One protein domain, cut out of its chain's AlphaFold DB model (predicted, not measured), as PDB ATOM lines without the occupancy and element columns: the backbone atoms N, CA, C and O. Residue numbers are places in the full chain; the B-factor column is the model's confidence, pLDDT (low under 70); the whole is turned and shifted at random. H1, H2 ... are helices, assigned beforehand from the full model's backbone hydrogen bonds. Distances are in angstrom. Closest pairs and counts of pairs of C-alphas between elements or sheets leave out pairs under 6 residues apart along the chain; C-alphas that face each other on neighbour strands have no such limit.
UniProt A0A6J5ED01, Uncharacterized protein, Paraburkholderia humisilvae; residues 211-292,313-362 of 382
ATOM      1  N   LEU A 211     138.579 133.257 155.004       85.62
ATOM      2  CA  LEU A 211     139.298 133.717 156.191       85.62
ATOM      3  C   LEU A 211     140.439 132.795 156.643       85.62
ATOM      4  O   LEU A 211     141.509 133.288 156.984       85.62
ATOM      5  N   GLY A 212     140.225 131.478 156.676       84.12
ATOM      6  CA  GLY A 212     141.250 130.507 157.059       84.12
ATOM      7  C   GLY A 212     142.360 130.393 156.016       84.12
ATOM      8  O   GLY A 212     143.529 130.289 156.379       84.12
ATOM      9  N   GLU A 213     142.009 130.481 154.733       87.31
ATOM     10  CA  GLU A 213     142.969 130.487 153.624       87.31
ATOM     11  C   GLU A 213     143.825 131.757 153.649       87.31
ATOM     12  O   GLU A 213     145.050 131.664 153.633       87.31
ATOM     13  N   VAL A 214     143.204 132.931 153.798       87.88
ATOM     14  CA  VAL A 214     143.904 134.212 153.968       87.88
ATOM     15  C   VAL A 214     144.787 134.173 155.213       87.88
ATOM     16  O   VAL A 214     145.962 134.523 155.155       87.88
ATOM     17  N   ALA A 215     144.287 133.659 156.339       86.25
ATOM     18  CA  ALA A 215     145.107 133.501 157.535       86.25
ATOM     19  C   ALA A 215     146.308 132.564 157.302       86.25
ATOM     20  O   ALA A 215     147.363 132.801 157.884       86.25
ATOM     21  N   ALA A 216     146.176 131.517 156.487       86.50
ATOM     22  CA  ALA A 216     147.270 130.601 156.169       86.50
ATOM     23  C   ALA A 216     148.289 131.209 155.188       86.50
ATOM     24  O   ALA A 216     149.488 130.967 155.338       86.50
ATOM     25  N   GLN A 217     147.843 132.029 154.231       86.19
ATOM     26  CA  GLN A 217     148.709 132.701 153.251       86.19
ATOM     27  C   GLN A 217     149.748 133.616 153.914       86.19
ATOM     28  O   GLN A 217     150.890 133.673 153.467       86.19
ATOM     29  N   PHE A 218     149.388 134.268 155.019       82.94
ATOM     30  CA  PHE A 218     150.287 135.132 155.793       82.94
ATOM     31  C   PHE A 218     150.833 134.435 157.055       82.94
ATOM     32  O   PHE A 218     151.001 135.053 158.101       82.94
ATOM     33  N   SER A 219     151.075 133.121 156.995       83.19
ATOM     34  CA  SER A 219     151.663 132.356 158.114       83.19
ATOM     35  C   SER A 219     153.189 132.492 158.235       83.19
ATOM     36  O   SER A 219     153.782 131.943 159.163       83.19
ATOM     37  N   VAL A 220     153.829 133.232 157.324       85.19
ATOM     38  CA  VAL A 220     155.275 133.491 157.342       85.19
ATOM     39  C   VAL A 220     155.630 134.391 158.530       85.19
ATOM     40  O   VAL A 220     155.003 135.434 158.733       85.19
ATOM     41  N   ALA A 221     156.650 134.000 159.300       78.69
ATOM     42  CA  ALA A 221     157.137 134.774 160.442       78.69
ATOM     43  C   ALA A 221     157.492 136.214 160.029       78.69
ATOM     44  O   ALA A 221     158.158 136.426 159.014       78.69
ATOM     45  N   GLY A 222     157.045 137.198 160.811       83.62
ATOM     46  CA  GLY A 222     157.236 138.625 160.533       83.62
ATOM     47  C   GLY A 222     156.118 139.279 159.712       83.62
ATOM     48  O   GLY A 222     156.180 140.483 159.458       83.62
ATOM     49  N   THR A 223     155.087 138.529 159.300       89.00
ATOM     50  CA  THR A 223     153.920 139.063 158.569       89.00
ATOM     51  C   THR A 223     152.650 139.141 159.421       89.00
ATOM     52  O   THR A 223     151.555 139.314 158.893       89.00
ATOM     53  N   GLU A 224     152.761 139.069 160.750       88.31
ATOM     54  CA  GLU A 224     151.618 138.935 161.665       88.31
ATOM     55  C   GLU A 224     150.643 140.116 161.569       88.31
ATOM     56  O   GLU A 224     149.426 139.929 161.599       88.31
ATOM     57  N   LYS A 225     151.164 141.338 161.395       88.69
ATOM     58  CA  LYS A 225     150.330 142.530 161.199       88.69
ATOM     59  C   LYS A 225     149.577 142.470 159.867       88.69
ATOM     60  O   LYS A 225     148.361 142.632 159.851       88.69
ATOM     61  N   SER A 226     150.282 142.154 158.779       91.00
ATOM     62  CA  SER A 226     149.689 141.990 157.445       91.00
ATOM     63  C   SER A 226     148.651 140.870 157.416       91.00
ATOM     64  O   SER A 226     147.605 141.027 156.795       91.00
ATOM     65  N   ARG A 227     148.894 139.776 158.147       91.38
ATOM     66  CA  ARG A 227     147.941 138.682 158.351       91.38
ATOM     67  C   ARG A 227     146.661 139.184 159.012       91.38
ATOM     68  O   ARG A 227     145.573 138.895 158.523       91.38
ATOM     69  N   ALA A 228     146.782 139.928 160.110       90.81
ATOM     70  CA  ALA A 228     145.631 140.434 160.851       90.81
ATOM     71  C   ALA A 228     144.825 141.465 160.037       90.81
ATOM     72  O   ALA A 228     143.596 141.391 160.016       90.81
ATOM     73  N   ASP A 229     145.502 142.364 159.314       90.88
ATOM     74  CA  ASP A 229     144.876 143.323 158.393       90.88
ATOM     75  C   ASP A 229     144.140 142.599 157.249       90.88
ATOM     76  O   ASP A 229     142.966 142.871 156.987       90.88
ATOM     77  N   ALA A 230     144.785 141.617 156.607       92.25
ATOM     78  CA  ALA A 230     144.201 140.849 155.509       92.25
ATOM     79  C   ALA A 230     142.978 140.035 155.952       92.25
ATOM     80  O   ALA A 230     141.935 140.087 155.302       92.25
ATOM     81  N   VAL A 231     143.061 139.343 157.096       92.88
ATOM     82  CA  VAL A 231     141.917 138.631 157.696       92.88
ATOM     83  C   VAL A 231     140.769 139.597 157.976       92.88
ATOM     84  O   VAL A 231     139.604 139.261 157.757       92.88
ATOM     85  N   ARG A 232     141.072 140.804 158.462       92.25
ATOM     86  CA  ARG A 232     140.043 141.786 158.790       92.25
ATOM     87  C   ARG A 232     139.327 142.291 157.543       92.25
ATOM     88  O   ARG A 232     138.096 142.336 157.529       92.25
ATOM     89  N   LEU A 233     140.074 142.612 156.498       91.56
ATOM     90  CA  LEU A 233     139.528 142.998 155.204       91.56
ATOM     91  C   LEU A 233     138.673 141.877 154.596       91.56
ATOM     92  O   LEU A 233     137.514 142.104 154.253       91.56
ATOM     93  N   GLU A 234     139.191 140.654 154.573       93.12
ATOM     94  CA  GLU A 234     138.451 139.481 154.101       93.12
ATOM     95  C   GLU A 234     137.179 139.242 154.934       93.12
ATOM     96  O   GLU A 234     136.147 138.813 154.418       93.12
ATOM     97  N   SER A 235     137.191 139.563 156.234       92.50
ATOM     98  CA  SER A 235     135.993 139.439 157.072       92.50
ATOM     99  C   SER A 235     134.878 140.385 156.642       92.50
ATOM    100  O   SER A 235     133.720 139.978 156.596       92.50
ATOM    101  N   ILE A 236     135.228 141.616 156.263       91.88
ATOM    102  CA  ILE A 236     134.277 142.594 155.735       91.88
ATOM    103  C   ILE A 236     133.706 142.099 154.407       91.88
ATOM    104  O   ILE A 236     132.490 142.128 154.227       91.88
ATOM    105  N   ASP A 237     134.559 141.597 153.513       91.31
ATOM    106  CA  ASP A 237     134.129 141.082 152.212       91.31
ATOM    107  C   ASP A 237     133.169 139.896 152.342       91.31
ATOM    108  O   ASP A 237     132.120 139.899 151.707       91.31
ATOM    109  N   ASN A 238     133.438 138.953 153.247       90.88
ATOM    110  CA  ASN A 238     132.525 137.836 153.506       90.88
ATOM    111  C   ASN A 238     131.155 138.298 154.042       90.88
ATOM    112  O   ASN A 238     130.125 137.728 153.688       90.88
ATOM    113  N   VAL A 239     131.110 139.331 154.894       90.88
ATOM    114  CA  VAL A 239     129.837 139.899 155.377       90.88
ATOM    115  C   VAL A 239     129.073 140.575 154.235       90.88
ATOM    116  O   VAL A 239     127.848 140.460 154.171       90.88
ATOM    117  N   LEU A 240     129.779 141.249 153.324       89.81
ATOM    118  CA  LEU A 240     129.183 141.861 152.135       89.81
ATOM    119  C   LEU A 240     128.696 140.806 151.129       89.81
ATOM    120  O   LEU A 240     127.601 140.956 150.601       89.81
ATOM    121  N   ASP A 241     129.412 139.695 150.948       89.62
ATOM    122  CA  ASP A 241     128.965 138.569 150.114       89.62
ATOM    123  C   ASP A 241     127.655 137.961 150.642       89.62
ATOM    124  O   ASP A 241     126.739 137.665 149.874       89.62
ATOM    125  N   LEU A 242     127.519 137.821 151.968       87.69
ATOM    126  CA  LEU A 242     126.265 137.389 152.596       87.69
ATOM    127  C   LEU A 242     125.131 138.400 152.376       87.69
ATOM    128  O   LEU A 242     123.976 138.008 152.192       87.69
ATOM    129  N   ALA A 243     125.458 139.692 152.377       86.12
ATOM    130  CA  ALA A 243     124.528 140.772 152.065       86.12
ATOM    131  C   ALA A 243     124.020 140.668 150.619       86.12
ATOM    132  O   ALA A 243     122.821 140.785 150.363       86.12
ATOM    133  N   ASP A 244     124.926 140.420 149.678       86.12
ATOM    134  CA  ASP A 244     124.601 140.280 148.263       86.12
ATOM    135  C   ASP A 244     123.791 139.000 148.005       86.12
ATOM    136  O   ASP A 244     122.792 139.042 147.284       86.12
ATOM    137  N   ALA A 245     124.116 137.895 148.684       86.31
ATOM    138  CA  ALA A 245     123.333 136.660 148.636       86.31
ATOM    139  C   ALA A 245     121.894 136.852 149.153       86.31
ATOM    140  O   ALA A 245     120.947 136.352 148.546       86.31
ATOM    141  N   LEU A 246     121.711 137.615 150.237       83.81
ATOM    142  CA  LEU A 246     120.388 138.007 150.741       83.81
ATOM    143  C   LEU A 246     119.626 138.908 149.779       83.81
ATOM    144  O   LEU A 246     118.409 138.796 149.670       83.81
ATOM    145  N   ARG A 247     120.325 139.827 149.108       82.44
ATOM    146  CA  ARG A 247     119.707 140.719 148.124       82.44
ATOM    147  C   ARG A 247     119.211 139.929 146.917       82.44
ATOM    148  O   ARG A 247     118.108 140.178 146.446       82.44
ATOM    149  N   ALA A 248     120.018 138.980 146.442       85.31
ATOM    150  CA  ALA A 248     119.670 138.104 145.330       85.31
ATOM    151  C   ALA A 248     118.545 137.126 145.697       85.31
ATOM    152  O   ALA A 248     117.694 136.812 144.869       85.31
ATOM    153  N   ASN A 249     118.526 136.650 146.942       85.56
ATOM    154  CA  ASN A 249     117.500 135.754 147.441       85.56
ATOM    155  C   ASN A 249     117.099 136.144 148.872       85.56
ATOM    156  O   ASN A 249     117.703 135.655 149.833       85.56
ATOM    157  N   PRO A 250     116.025 136.943 149.042       85.25
ATOM    158  CA  PRO A 250     115.528 137.328 150.358       85.25
ATOM    159  C   PRO A 250     115.159 136.133 151.228       85.25
ATOM    160  O   PRO A 250     115.173 136.255 152.446       85.25
ATOM    161  N   ARG A 251     114.864 134.970 150.621       81.25
ATOM    162  CA  ARG A 251     114.538 133.714 151.306       81.25
ATOM    163  C   ARG A 251     115.760 132.894 151.726       81.25
ATOM    164  O   ARG A 251     115.587 131.905 152.438       81.25
ATOM    165  N   ALA A 252     116.972 133.298 151.344       81.75
ATOM    166  CA  ALA A 252     118.193 132.581 151.684       81.75
ATOM    167  C   ALA A 252     118.367 132.445 153.206       81.75
ATOM    168  O   ALA A 252     118.161 133.385 153.982       81.75
ATOM    169  N   ARG A 253     118.765 131.243 153.630       81.75
ATOM    170  CA  ARG A 253     119.106 130.918 155.020       81.75
ATOM    171  C   ARG A 253     120.560 131.307 155.284       81.75
ATOM    172  O   ARG A 253     121.475 130.504 155.148       81.75
ATOM    173  N   VAL A 254     120.769 132.582 155.594       84.75
ATOM    174  CA  VAL A 254     122.087 133.168 155.911       84.75
ATOM    175  C   VAL A 254     122.470 133.072 157.385       84.75
ATOM    176  O   VAL A 254     123.613 133.336 157.737       84.75
ATOM    177  N   ASP A 255     121.544 132.679 158.252       87.44
ATOM    178  CA  ASP A 255     121.745 132.534 159.694       87.44
ATOM    179  C   ASP A 255     122.912 131.592 160.028       87.44
ATOM    180  O   ASP A 255     123.813 131.956 160.785       87.44
ATOM    181  N   VAL A 256     122.944 130.411 159.405       89.69
ATOM    182  CA  VAL A 256     124.033 129.439 159.590       89.69
ATOM    183  C   VAL A 256     125.351 129.989 159.050       89.69
ATOM    184  O   VAL A 256     126.376 129.869 159.715       89.69
ATOM    185  N   ALA A 257     125.326 130.654 157.894       89.44
ATOM    186  CA  ALA A 257     126.524 131.222 157.284       89.44
ATOM    187  C   ALA A 257     127.110 132.383 158.113       89.44
ATOM    188  O   ALA A 257     128.324 132.468 158.287       89.44
ATOM    189  N   MET A 258     126.263 133.229 158.710       89.69
ATOM    190  CA  MET A 258     126.682 134.277 159.649       89.69
ATOM    191  C   MET A 258     127.312 133.684 160.915       89.69
ATOM    192  O   MET A 258     128.309 134.205 161.423       89.69
ATOM    193  N   ILE A 259     126.753 132.589 161.439       90.94
ATOM    194  CA  ILE A 259     127.321 131.906 162.605       90.94
ATOM    195  C   ILE A 259     128.661 131.263 162.250       90.94
ATOM    196  O   ILE A 259     129.615 131.434 163.009       90.94
ATOM    197  N   ASP A 260     128.767 130.604 161.097       91.88
ATOM    198  CA  ASP A 260     130.012 130.002 160.612       91.88
ATOM    199  C   ASP A 260     131.101 131.060 160.407       91.88
ATOM    200  O   ASP A 260     132.229 130.879 160.874       91.88
ATOM    201  N   HIS A 261     130.743 132.217 159.845       91.19
ATOM    202  CA  HIS A 261     131.622 133.379 159.768       91.19
ATOM    203  C   HIS A 261     132.107 133.827 161.159       91.19
ATOM    204  O   HIS A 261     133.306 134.009 161.370       91.19
ATOM    205  N   SER A 262     131.203 133.937 162.144       91.69
ATOM    206  CA  SER A 262     131.570 134.324 163.517       91.69
ATOM    207  C   SER A 262     132.505 133.317 164.199       91.69
ATOM    208  O   SER A 262     133.402 133.711 164.944       91.69
ATOM    209  N   ILE A 263     132.316 132.017 163.942       92.81
ATOM    210  CA  ILE A 263     133.166 130.946 164.473       92.81
ATOM    211  C   ILE A 263     134.553 131.035 163.842       92.81
ATOM    212  O   ILE A 263     135.545 130.961 164.569       92.81
ATOM    213  N   ALA A 264     134.626 131.203 162.520       92.56
ATOM    214  CA  ALA A 264     135.887 131.320 161.796       92.56
ATOM    215  C   ALA A 264     136.692 132.531 162.284       92.56
ATOM    216  O   ALA A 264     137.843 132.370 162.682       92.56
ATOM    217  N   LEU A 265     136.064 133.709 162.350       92.25
ATOM    218  CA  LEU A 265     136.723 134.938 162.791       92.25
ATOM    219  C   LEU A 265     137.281 134.813 164.217       92.25
ATOM    220  O   LEU A 265     138.443 135.130 164.445       92.25
ATOM    221  N   ARG A 266     136.492 134.285 165.163       92.75
ATOM    222  CA  ARG A 266     136.933 134.098 166.559       92.75
ATOM    223  C   ARG A 266     138.002 133.023 166.716       92.75
ATOM    224  O   ARG A 266     138.846 133.134 167.598       92.75
ATOM    225  N   SER A 267     137.956 131.975 165.893       92.44
ATOM    226  CA  SER A 267     139.002 130.944 165.892       92.44
ATOM    227  C   SER A 267     140.326 131.543 165.416       92.44
ATOM    228  O   SER A 267     141.354 131.328 166.042       92.44
ATOM    229  N   ILE A 268     140.281 132.387 164.385       91.81
ATOM    230  CA  ILE A 268     141.460 133.098 163.890       91.81
ATOM    231  C   ILE A 268     141.967 134.126 164.913       91.81
ATOM    232  O   ILE A 268     143.169 134.210 165.137       91.81
ATOM    233  N   GLU A 269     141.081 134.866 165.587       92.25
ATOM    234  CA  GLU A 269     141.460 135.796 166.665       92.25
ATOM    235  C   GLU A 269     142.109 135.065 167.855       92.25
ATOM    236  O   GLU A 269     143.030 135.580 168.484       92.25
ATOM    237  N   ARG A 270     141.683 133.832 168.146       92.19
ATOM    238  CA  ARG A 270     142.344 132.981 169.144       92.19
ATOM    239  C   ARG A 270     143.766 132.599 168.717       92.19
ATOM    240  O   ARG A 270     144.647 132.569 169.572       92.19
ATOM    241  N   ASP A 271     143.974 132.299 167.436       90.94
ATOM    242  CA  ASP A 271     145.250 131.792 166.920       90.94
ATOM    243  C   ASP A 271     146.279 132.906 166.664       90.94
ATOM    244  O   ASP A 271     147.469 132.723 166.908       90.94
ATOM    245  N   ILE A 272     145.835 134.058 166.156       89.94
ATOM    246  CA  ILE A 272     146.691 135.203 165.788       89.94
ATOM    247  C   ILE A 272     146.784 136.219 166.931       89.94
ATOM    248  O   ILE A 272     147.748 136.977 167.030       89.94
ATOM    249  N   GLY A 273     145.779 136.247 167.803       89.69
ATOM    250  CA  GLY A 273     145.569 137.320 168.759       89.69
ATOM    251  C   GLY A 273     144.666 138.416 168.197       89.69
ATOM    252  O   GLY A 273     143.898 138.229 167.252       89.69
ATOM    253  N   ARG A 274     144.738 139.589 168.827       89.69
ATOM    254  CA  ARG A 274     143.816 140.699 168.574       89.69
ATOM    255  C   ARG A 274     143.895 141.180 167.124       89.69
ATOM    256  O   ARG A 274     144.951 141.616 166.671       89.69
ATOM    257  N   LEU A 275     142.745 141.211 166.454       90.56
ATOM    258  CA  LEU A 275     142.616 141.821 165.136       90.56
ATOM    259  C   LEU A 275     142.581 143.359 165.235       90.56
ATOM    260  O   LEU A 275     142.046 143.914 166.205       90.56
ATOM    261  N   PRO A 276     143.149 144.070 164.248       90.44
ATOM    262  CA  PRO A 276     143.077 145.519 164.182       90.44
ATOM    263  C   PRO A 276     141.620 145.960 163.990       90.44
ATOM    264  O   PRO A 276     140.872 145.323 163.238       90.44
ATOM    265  N   PRO A 277     141.188 147.041 164.665       89.25
ATOM    266  CA  PRO A 277     139.856 147.567 164.451       89.25
ATOM    267  C   PRO A 277     139.767 148.129 163.031       89.25
ATOM    268  O   PRO A 277     140.545 149.005 162.661       89.25
ATOM    269  N   ALA A 278     138.809 147.649 162.245       86.94
ATOM    270  CA  ALA A 278     138.544 148.214 160.920       86.94
ATOM    271  C   ALA A 278     137.608 149.423 161.004       86.94
ATOM    272  O   ALA A 278     137.667 150.332 160.175       86.94
ATOM    273  N   GLY A 279     136.737 149.436 162.019       87.88
ATOM    274  CA  GLY A 279     135.699 150.439 162.166       87.88
ATOM    275  C   GLY A 279     134.630 150.355 161.075       87.88
ATOM    276  O   GLY A 279     134.670 149.546 160.148       87.88
ATOM    277  N   LEU A 280     133.636 151.235 161.191       88.00
ATOM    278  CA  LEU A 280     132.531 151.304 160.237       88.00
ATOM    279  C   LEU A 280     132.961 151.904 158.887       88.00
ATOM    280  O   LEU A 280     132.377 151.573 157.860       88.00
ATOM    281  N   GLY A 281     133.985 152.765 158.884       88.38
ATOM    282  CA  GLY A 281     134.478 153.443 157.680       88.38
ATOM    283  C   GLY A 281     134.939 152.462 156.605       88.38
ATOM    284  O   GLY A 281     134.445 152.529 155.484       88.38
ATOM    285  N   ALA A 282     135.780 151.490 156.973       87.75
ATOM    286  CA  ALA A 282     136.268 150.465 156.048       87.75
ATOM    287  C   ALA A 282     135.129 149.615 155.456       87.75
ATOM    288  O   ALA A 282     135.159 149.262 154.280       87.75
ATOM    289  N   PHE A 283     134.096 149.318 156.253       89.62
ATOM    290  CA  PHE A 283     132.905 148.610 155.777       89.62
ATOM    291  C   PHE A 283     132.128 149.436 154.745       89.62
ATOM    292  O   PHE A 283     131.790 148.931 153.677       89.62
ATOM    293  N   VAL A 284     131.862 150.712 155.045       90.50
ATOM    294  CA  VAL A 284     131.123 151.621 154.152       90.50
ATOM    295  C   VAL A 284     131.896 151.873 152.859       90.50
ATOM    296  O   VAL A 284     131.300 151.885 151.784       90.50
ATOM    297  N   GLU A 285     133.212 152.049 152.942       91.31
ATOM    298  CA  GLU A 285     134.076 152.236 151.779       91.31
ATOM    299  C   GLU A 285     134.059 151.004 150.867       91.31
ATOM    300  O   GLU A 285     133.857 151.139 149.661       91.31
ATOM    301  N   ARG A 286     134.169 149.801 151.444       90.44
ATOM    302  CA  ARG A 286     134.069 148.525 150.719       90.44
ATOM    303  C   ARG A 286     132.702 148.322 150.068       90.44
ATOM    304  O   ARG A 286     132.644 147.981 148.888       90.44
ATOM    305  N   ASP A 287     131.611 148.563 150.795       89.56
ATOM    306  CA  ASP A 287     130.247 148.484 150.246       89.56
ATOM    307  C   ASP A 287     130.066 149.483 149.092       89.56
ATOM    308  O   ASP A 287     129.572 149.132 148.019       89.56
ATOM    309  N   LYS A 288     130.546 150.722 149.258       89.62
ATOM    310  CA  LYS A 288     130.511 151.741 148.203       89.62
ATOM    311  C   LYS A 288     131.336 151.323 146.985       89.62
ATOM    312  O   LYS A 288     130.843 151.453 145.867       89.62
ATOM    313  N   ALA A 289     132.549 150.810 147.183       89.38
ATOM    314  CA  ALA A 289     133.418 150.342 146.106       89.38
ATOM    315  C   ALA A 289     132.772 149.194 145.315       89.38
ATOM    316  O   ALA A 289     132.777 149.219 144.086       89.38
ATOM    317  N   ARG A 290     132.128 148.239 146.002       85.94
ATOM    318  CA  ARG A 290     131.374 147.153 145.355       85.94
ATOM    319  C   ARG A 290     130.199 147.666 144.532       85.94
ATOM    320  O   ARG A 290     130.005 147.228 143.403       85.94
ATOM    321  N   ARG A 291     129.439 148.628 145.060       83.94
ATOM    322  CA  ARG A 291     128.305 149.239 144.343       83.94
ATOM    323  C   ARG A 291     128.733 150.109 143.159       83.94
ATOM    324  O   ARG A 291     127.950 150.270 142.226       83.94
ATOM    325  N   ALA A 292     129.930 150.688 143.218       83.00
ATOM    326  CA  ALA A 292     130.513 151.502 142.153       83.00
ATOM    327  C   ALA A 292     131.207 150.669 141.061       83.00
ATOM    328  O   ALA A 292     131.484 151.200 139.985       83.00
ATOM    329  N   GLU A 313     111.088 141.088 152.375       75.81
ATOM    330  CA  GLU A 313     111.771 142.380 152.250       75.81
ATOM    331  C   GLU A 313     112.036 143.031 153.607       75.81
ATOM    332  O   GLU A 313     113.132 143.553 153.839       75.81
ATOM    333  N   GLU A 314     111.082 142.967 154.540       80.12
ATOM    334  CA  GLU A 314     111.292 143.460 155.901       80.12
ATOM    335  C   GLU A 314     112.384 142.648 156.607       80.12
ATOM    336  O   GLU A 314     113.253 143.213 157.279       80.12
ATOM    337  N   ARG A 315     112.411 141.322 156.411       76.00
ATOM    338  CA  ARG A 315     113.484 140.472 156.936       76.00
ATOM    339  C   ARG A 315     114.833 140.856 156.346       76.00
ATOM    340  O   ARG A 315     115.776 141.058 157.109       76.00
ATOM    341  N   ALA A 316     114.924 140.974 155.023       76.38
ATOM    342  CA  ALA A 316     116.153 141.378 154.356       76.38
ATOM    343  C   ALA A 316     116.629 142.741 154.886       76.38
ATOM    344  O   ALA A 316     117.772 142.864 155.319       76.38
ATOM    345  N   SER A 317     115.730 143.725 154.982       80.94
ATOM    346  CA  SER A 317     116.006 145.068 155.512       80.94
ATOM    347  C   SER A 317     116.532 145.045 156.949       80.94
ATOM    348  O   SER A 317     117.523 145.707 157.262       80.94
ATOM    349  N   ARG A 318     115.920 144.237 157.827       81.25
ATOM    350  CA  ARG A 318     116.394 144.046 159.206       81.25
ATOM    351  C   ARG A 318     117.789 143.426 159.240       81.25
ATOM    352  O   ARG A 318     118.616 143.865 160.032       81.25
ATOM    353  N   VAL A 319     118.074 142.438 158.389       78.81
ATOM    354  CA  VAL A 319     119.410 141.829 158.331       78.81
ATOM    355  C   VAL A 319     120.439 142.832 157.814       78.81
ATOM    356  O   VAL A 319     121.484 142.981 158.442       78.81
ATOM    357  N   PHE A 320     120.127 143.600 156.764       81.69
ATOM    358  CA  PHE A 320     121.005 144.665 156.270       81.69
ATOM    359  C   PHE A 320     121.333 145.702 157.348       81.69
ATOM    360  O   PHE A 320     122.485 146.117 157.455       81.69
ATOM    361  N   ALA A 321     120.366 146.067 158.194       84.19
ATOM    362  CA  ALA A 321     120.600 146.974 159.318       84.19
ATOM    363  C   ALA A 321     121.555 146.392 160.384       84.19
ATOM    364  O   ALA A 321     122.203 147.145 161.111       84.19
ATOM    365  N   LEU A 322     121.664 145.062 160.478       85.00
ATOM    366  CA  LEU A 322     122.518 144.370 161.448       85.00
ATOM    367  C   LEU A 322     123.924 144.050 160.919       85.00
ATOM    368  O   LEU A 322     124.831 143.863 161.731       85.00
ATOM    369  N   LEU A 323     124.146 144.006 159.602       82.50
ATOM    370  CA  LEU A 323     125.458 143.668 159.025       82.50
ATOM    371  C   LEU A 323     126.598 144.582 159.501       82.50
ATOM    372  O   LEU A 323     127.648 144.048 159.870       82.50
ATOM    373  N   PRO A 324     126.425 145.916 159.602       83.81
ATOM    374  CA  PRO A 324     127.479 146.771 160.134       83.81
ATOM    375  C   PRO A 324     127.808 146.454 161.596       83.81
ATOM    376  O   PRO A 324     128.965 146.493 162.000       83.81
ATOM    377  N   LEU A 325     126.801 146.085 162.396       86.00
ATOM    378  CA  LEU A 325     127.014 145.674 163.785       86.00
ATOM    379  C   LEU A 325     127.764 144.344 163.870       86.00
ATOM    380  O   LEU A 325     128.585 144.166 164.769       86.00
ATOM    381  N   LEU A 326     127.508 143.424 162.937       81.94
ATOM    382  CA  LEU A 326     128.251 142.172 162.842       81.94
ATOM    383  C   LEU A 326     129.717 142.434 162.489       81.94
ATOM    384  O   LEU A 326     130.599 141.891 163.152       81.94
ATOM    385  N   ALA A 327     129.970 143.313 161.514       81.88
ATOM    386  CA  ALA A 327     131.318 143.735 161.161       81.88
ATOM    387  C   ALA A 327     132.029 144.346 162.379       81.88
ATOM    388  O   ALA A 327     133.122 143.903 162.724       81.88
ATOM    389  N   LEU A 328     131.386 145.269 163.103       85.38
ATOM    390  CA  LEU A 328     131.932 145.912 164.308       85.38
ATOM    391  C   LEU A 328     132.155 144.953 165.488       85.38
ATOM    392  O   LEU A 328     132.955 145.250 166.375       85.38
ATOM    393  N   ASN A 329     131.472 143.807 165.534       81.69
ATOM    394  CA  ASN A 329     131.655 142.836 166.616       81.69
ATOM    395  C   ASN A 329     133.095 142.289 166.652       81.69
ATOM    396  O   ASN A 329     133.602 141.985 167.726       81.69
ATOM    397  N   GLY A 330     133.769 142.242 165.497       76.94
ATOM    398  CA  GLY A 330     135.185 141.875 165.393       76.94
ATOM    399  C   GLY A 330     136.173 142.940 165.888       76.94
ATOM    400  O   GLY A 330     137.349 142.636 166.025       76.94
ATOM    401  N   ASP A 331     135.733 144.172 166.176       84.00
ATOM    402  CA  ASP A 331     136.625 145.237 166.669       84.00
ATOM    403  C   ASP A 331     136.806 145.204 168.195       84.00
ATOM    404  O   ASP A 331     137.664 145.903 168.749       84.00
ATOM    405  N   ARG A 332     135.975 144.433 168.910       81.12
ATOM    406  CA  ARG A 332     136.008 144.380 170.374       81.12
ATOM    407  C   ARG A 332     137.017 143.334 170.842       81.12
ATOM    408  O   ARG A 332     136.748 142.146 170.674       81.12
ATOM    409  N   PRO A 333     138.115 143.743 171.506       79.00
ATOM    410  CA  PRO A 333     139.081 142.788 172.021       79.00
ATOM    411  C   PRO A 333     138.406 141.888 173.054       79.00
ATOM    412  O   PRO A 333     137.854 142.376 174.045       79.00
ATOM    413  N   SER A 334     138.465 140.581 172.821       87.50
ATOM    414  CA  SER A 334     137.941 139.578 173.744       87.50
ATOM    415  C   SER A 334     139.100 138.805 174.382       87.50
ATOM    416  O   SER A 334     140.019 138.395 173.676       87.50
ATOM    417  N   PRO A 335     139.104 138.583 175.709       90.88
ATOM    418  CA  PRO A 335     140.104 137.725 176.330       90.88
ATOM    419  C   PRO A 335     139.941 136.269 175.846       90.88
ATOM    420  O   PRO A 335     138.818 135.853 175.544       90.88
ATOM    421  N   PRO A 336     141.014 135.455 175.835       90.19
ATOM    422  CA  PRO A 336     140.980 134.096 175.279       90.19
ATOM    423  C   PRO A 336     139.880 133.192 175.862       90.19
ATOM    424  O   PRO A 336     139.197 132.486 175.125       90.19
ATOM    425  N   SER A 337     139.624 133.276 177.171       91.06
ATOM    426  CA  SER A 337     138.558 132.505 177.830       91.06
ATOM    427  C   SER A 337     137.150 132.878 177.346       91.06
ATOM    428  O   SER A 337     136.256 132.026 177.277       91.06
ATOM    429  N   GLN A 338     136.943 134.145 176.975       93.12
ATOM    430  CA  GLN A 338     135.696 134.590 176.360       93.12
ATOM    431  C   GLN A 338     135.605 134.125 174.908       93.12
ATOM    432  O   GLN A 338     134.520 133.720 174.502       93.12
ATOM    433  N   LEU A 339     136.710 134.114 174.150       91.75
ATOM    434  CA  LEU A 339     136.727 133.580 172.782       91.75
ATOM    435  C   LEU A 339     136.301 132.110 172.755       91.75
ATOM    436  O   LEU A 339     135.387 131.766 172.009       91.75
ATOM    437  N   ASP A 340     136.863 131.268 173.625       93.06
ATOM    438  CA  ASP A 340     136.501 129.847 173.714       93.06
ATOM    439  C   ASP A 340     135.022 129.639 174.053       93.06
ATOM    440  O   ASP A 340     134.315 128.886 173.377       93.06
ATOM    441  N   SER A 341     134.532 130.363 175.063       93.81
ATOM    442  CA  SER A 341     133.122 130.317 175.470       93.81
ATOM    443  C   SER A 341     132.196 130.762 174.335       93.81
ATOM    444  O   SER A 341     131.145 130.170 174.096       93.81
ATOM    445  N   SER A 342     132.607 131.791 173.601       92.75
ATOM    446  CA  SER A 342     131.857 132.381 172.498       92.75
ATOM    447  C   SER A 342     131.852 131.486 171.252       92.75
ATOM    448  O   SER A 342     130.825 131.363 170.584       92.75
ATOM    449  N   ILE A 343     132.959 130.793 170.964       92.88
ATOM    450  CA  ILE A 343     133.044 129.759 169.922       92.88
ATOM    451  C   ILE A 343     132.140 128.576 170.280       92.88
ATOM    452  O   ILE A 343     131.376 128.111 169.433       92.88
ATOM    453  N   ALA A 344     132.186 128.100 171.529       94.44
ATOM    454  CA  ALA A 344     131.334 127.008 171.997       94.44
ATOM    455  C   ALA A 344     129.842 127.371 171.909       94.44
ATOM    456  O   ALA A 344     129.051 126.590 171.377       94.44
ATOM    457  N   ALA A 345     129.469 128.580 172.341       94.50
ATOM    458  CA  ALA A 345     128.106 129.090 172.228       94.50
ATOM    459  C   ALA A 345     127.649 129.177 170.763       94.50
ATOM    460  O   ALA A 345     126.585 128.659 170.426       94.50
ATOM    461  N   SER A 346     128.464 129.747 169.867       93.50
ATOM    462  CA  SER A 346     128.144 129.805 168.434       93.50
ATOM    463  C   SER A 346     127.979 128.411 167.817       93.50
ATOM    464  O   SER A 346     127.041 128.196 167.052       93.50
ATOM    465  N   ARG A 347     128.826 127.435 168.179       95.31
ATOM    466  CA  ARG A 347     128.695 126.038 167.717       95.31
ATOM    467  C   ARG A 347     127.406 125.382 168.212       95.31
ATOM    468  O   ARG A 347     126.756 124.680 167.443       95.31
ATOM    469  N   SER A 348     127.015 125.638 169.461       94.81
ATOM    470  CA  SER A 348     125.744 125.154 170.007       94.81
ATOM    471  C   SER A 348     124.548 125.748 169.257       94.81
ATOM    472  O   SER A 348     123.637 125.016 168.874       94.81
ATOM    473  N   THR A 349     124.559 127.060 169.000       94.31
ATOM    474  CA  THR A 349     123.501 127.734 168.228       94.31
ATOM    475  C   THR A 349     123.429 127.200 166.801       94.31
ATOM    476  O   THR A 349     122.339 126.925 166.306       94.31
ATOM    477  N   ARG A 350     124.582 126.985 166.155       93.81
ATOM    478  CA  ARG A 350     124.667 126.374 164.824       93.81
ATOM    479  C   ARG A 350     123.996 125.002 164.792       93.81
ATOM    480  O   ARG A 350     123.167 124.761 163.924       93.81
ATOM    481  N   ALA A 351     124.329 124.127 165.741       92.44
ATOM    482  CA  ALA A 351     123.753 122.786 165.818       92.44
ATOM    483  C   ALA A 351     122.227 122.834 166.015       92.44
ATOM    484  O   ALA A 351     121.497 122.116 165.335       92.44
ATOM    485  N   ALA A 352     121.737 123.728 166.879       93.06
ATOM    486  CA  ALA A 352     120.303 123.917 167.096       93.06
ATOM    487  C   ALA A 352     119.577 124.420 165.833       93.06
ATOM    488  O   ALA A 352     118.477 123.962 165.529       93.06
ATOM    489  N   LEU A 353     120.188 125.338 165.076       91.12
ATOM    490  CA  LEU A 353     119.628 125.803 163.805       91.12
ATOM    491  C   LEU A 353     119.623 124.692 162.760       91.12
ATOM    492  O   LEU A 353     118.593 124.472 162.138       91.12
ATOM    493  N   GLN A 354     120.713 123.939 162.619       90.75
ATOM    494  CA  GLN A 354     120.771 122.801 161.698       90.75
ATOM    495  C   GLN A 354     119.691 121.756 162.012       90.75
ATOM    496  O   GLN A 354     119.007 121.304 161.100       90.75
ATOM    497  N   GLN A 355     119.461 121.441 163.290       91.19
ATOM    498  CA  GLN A 355     118.380 120.535 163.700       91.19
ATOM    499  C   GLN A 355     116.993 121.054 163.303       91.19
ATOM    500  O   GLN A 355     116.178 120.289 162.792       91.19
ATOM    501  N   ARG A 356     116.726 122.355 163.483       88.75
ATOM    502  CA  ARG A 356     115.470 122.979 163.027       88.75
ATOM    503  C   ARG A 356     115.326 122.921 161.510       88.75
ATOM    504  O   ARG A 356     114.249 122.630 161.009       88.75
ATOM    505  N   GLN A 357     116.416 123.152 160.783       85.88
ATOM    506  CA  GLN A 357     116.411 123.096 159.325       85.88
ATOM    507  C   GLN A 357     116.114 121.686 158.807       85.88
ATOM    508  O   GLN A 357     115.368 121.551 157.840       85.88
ATOM    509  N   SER A 358     116.656 120.652 159.456       88.06
ATOM    510  CA  SER A 358     116.324 119.260 159.148       88.06
ATOM    511  C   SER A 358     114.866 118.933 159.478       88.06
ATOM    512  O   SER A 358     114.217 118.271 158.677       88.06
ATOM    513  N   ALA A 359     114.334 119.432 160.600       85.19
ATOM    514  CA  ALA A 359     112.941 119.213 160.992       85.19
ATOM    515  C   ALA A 359     111.943 119.829 159.995       85.19
ATOM    516  O   ALA A 359     110.999 119.151 159.588       85.19
ATOM    517  N   ASP A 360     112.191 121.063 159.539       79.56
ATOM    518  CA  ASP A 360     111.378 121.730 158.509       79.56
ATOM    519  C   ASP A 360     111.382 120.960 157.180       79.56
ATOM    520  O   ASP A 360     110.365 120.899 156.497       79.56
ATOM    521  N   ALA A 361     112.522 120.371 156.802       76.62
ATOM    522  CA  ALA A 361     112.646 119.600 155.564       76.62
ATOM    523  C   ALA A 361     111.913 118.249 155.626       76.62
ATOM    524  O   ALA A 361     111.540 117.704 154.591       76.62
ATOM    525  N   THR A 362     111.712 117.709 156.831       72.25
ATOM    526  CA  THR A 362     110.990 116.449 157.068       72.25
ATOM    527  C   THR A 362     109.512 116.634 157.395       72.25
ATOM    528  O   THR A 362     108.813 115.634 157.563       72.25
TER     529      THR A 362
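What this domain is: This is residues 211 to 292 and 313 to 362 of the 382 residues of an uncharacterized protein of Paraburkholderia humisilvae (UniProt A0A6J5ED01). H6 runs along H3, which lies antiparallel to H2 in the middle; H1 packs on one side of both, H4 and H5 on H2's other side. The 132 printed residues have six named helices, H1 to H6, and no named strand. The all-helix whole is compact, radius of gyration of the C-alphas 15.6 A, spans 50, 38 and 23 A.

How they stand to each other: H6, residues 336 to 362, touches H3, residues 255 to 272, closest at the C-alphas of Ile 343 and Ile 263, 5.6 A. The hub H2, residues 224 to 248, forms hairpins with H3 and, by residues 227 to 235 alone, H1, residues 211 to 217. It touches H5, residues 313 to 329, and, by residues 236 to 240 alone, H4, residues 279 to 292. Every O i to N i+4 pair is within hydrogen-bond range except in H4, 9 of 10, and H5, 11 of 13.

Where its parts are: H6 runs 39.3 A from C-alpha 336 (140.980, 134.096, 175.279) to C-alpha 362 (110.990, 116.449, 157.068).

The domain as a whole: Residues 293 to 312 are cut out; C-alphas 292 and 313 are 23.2 A apart.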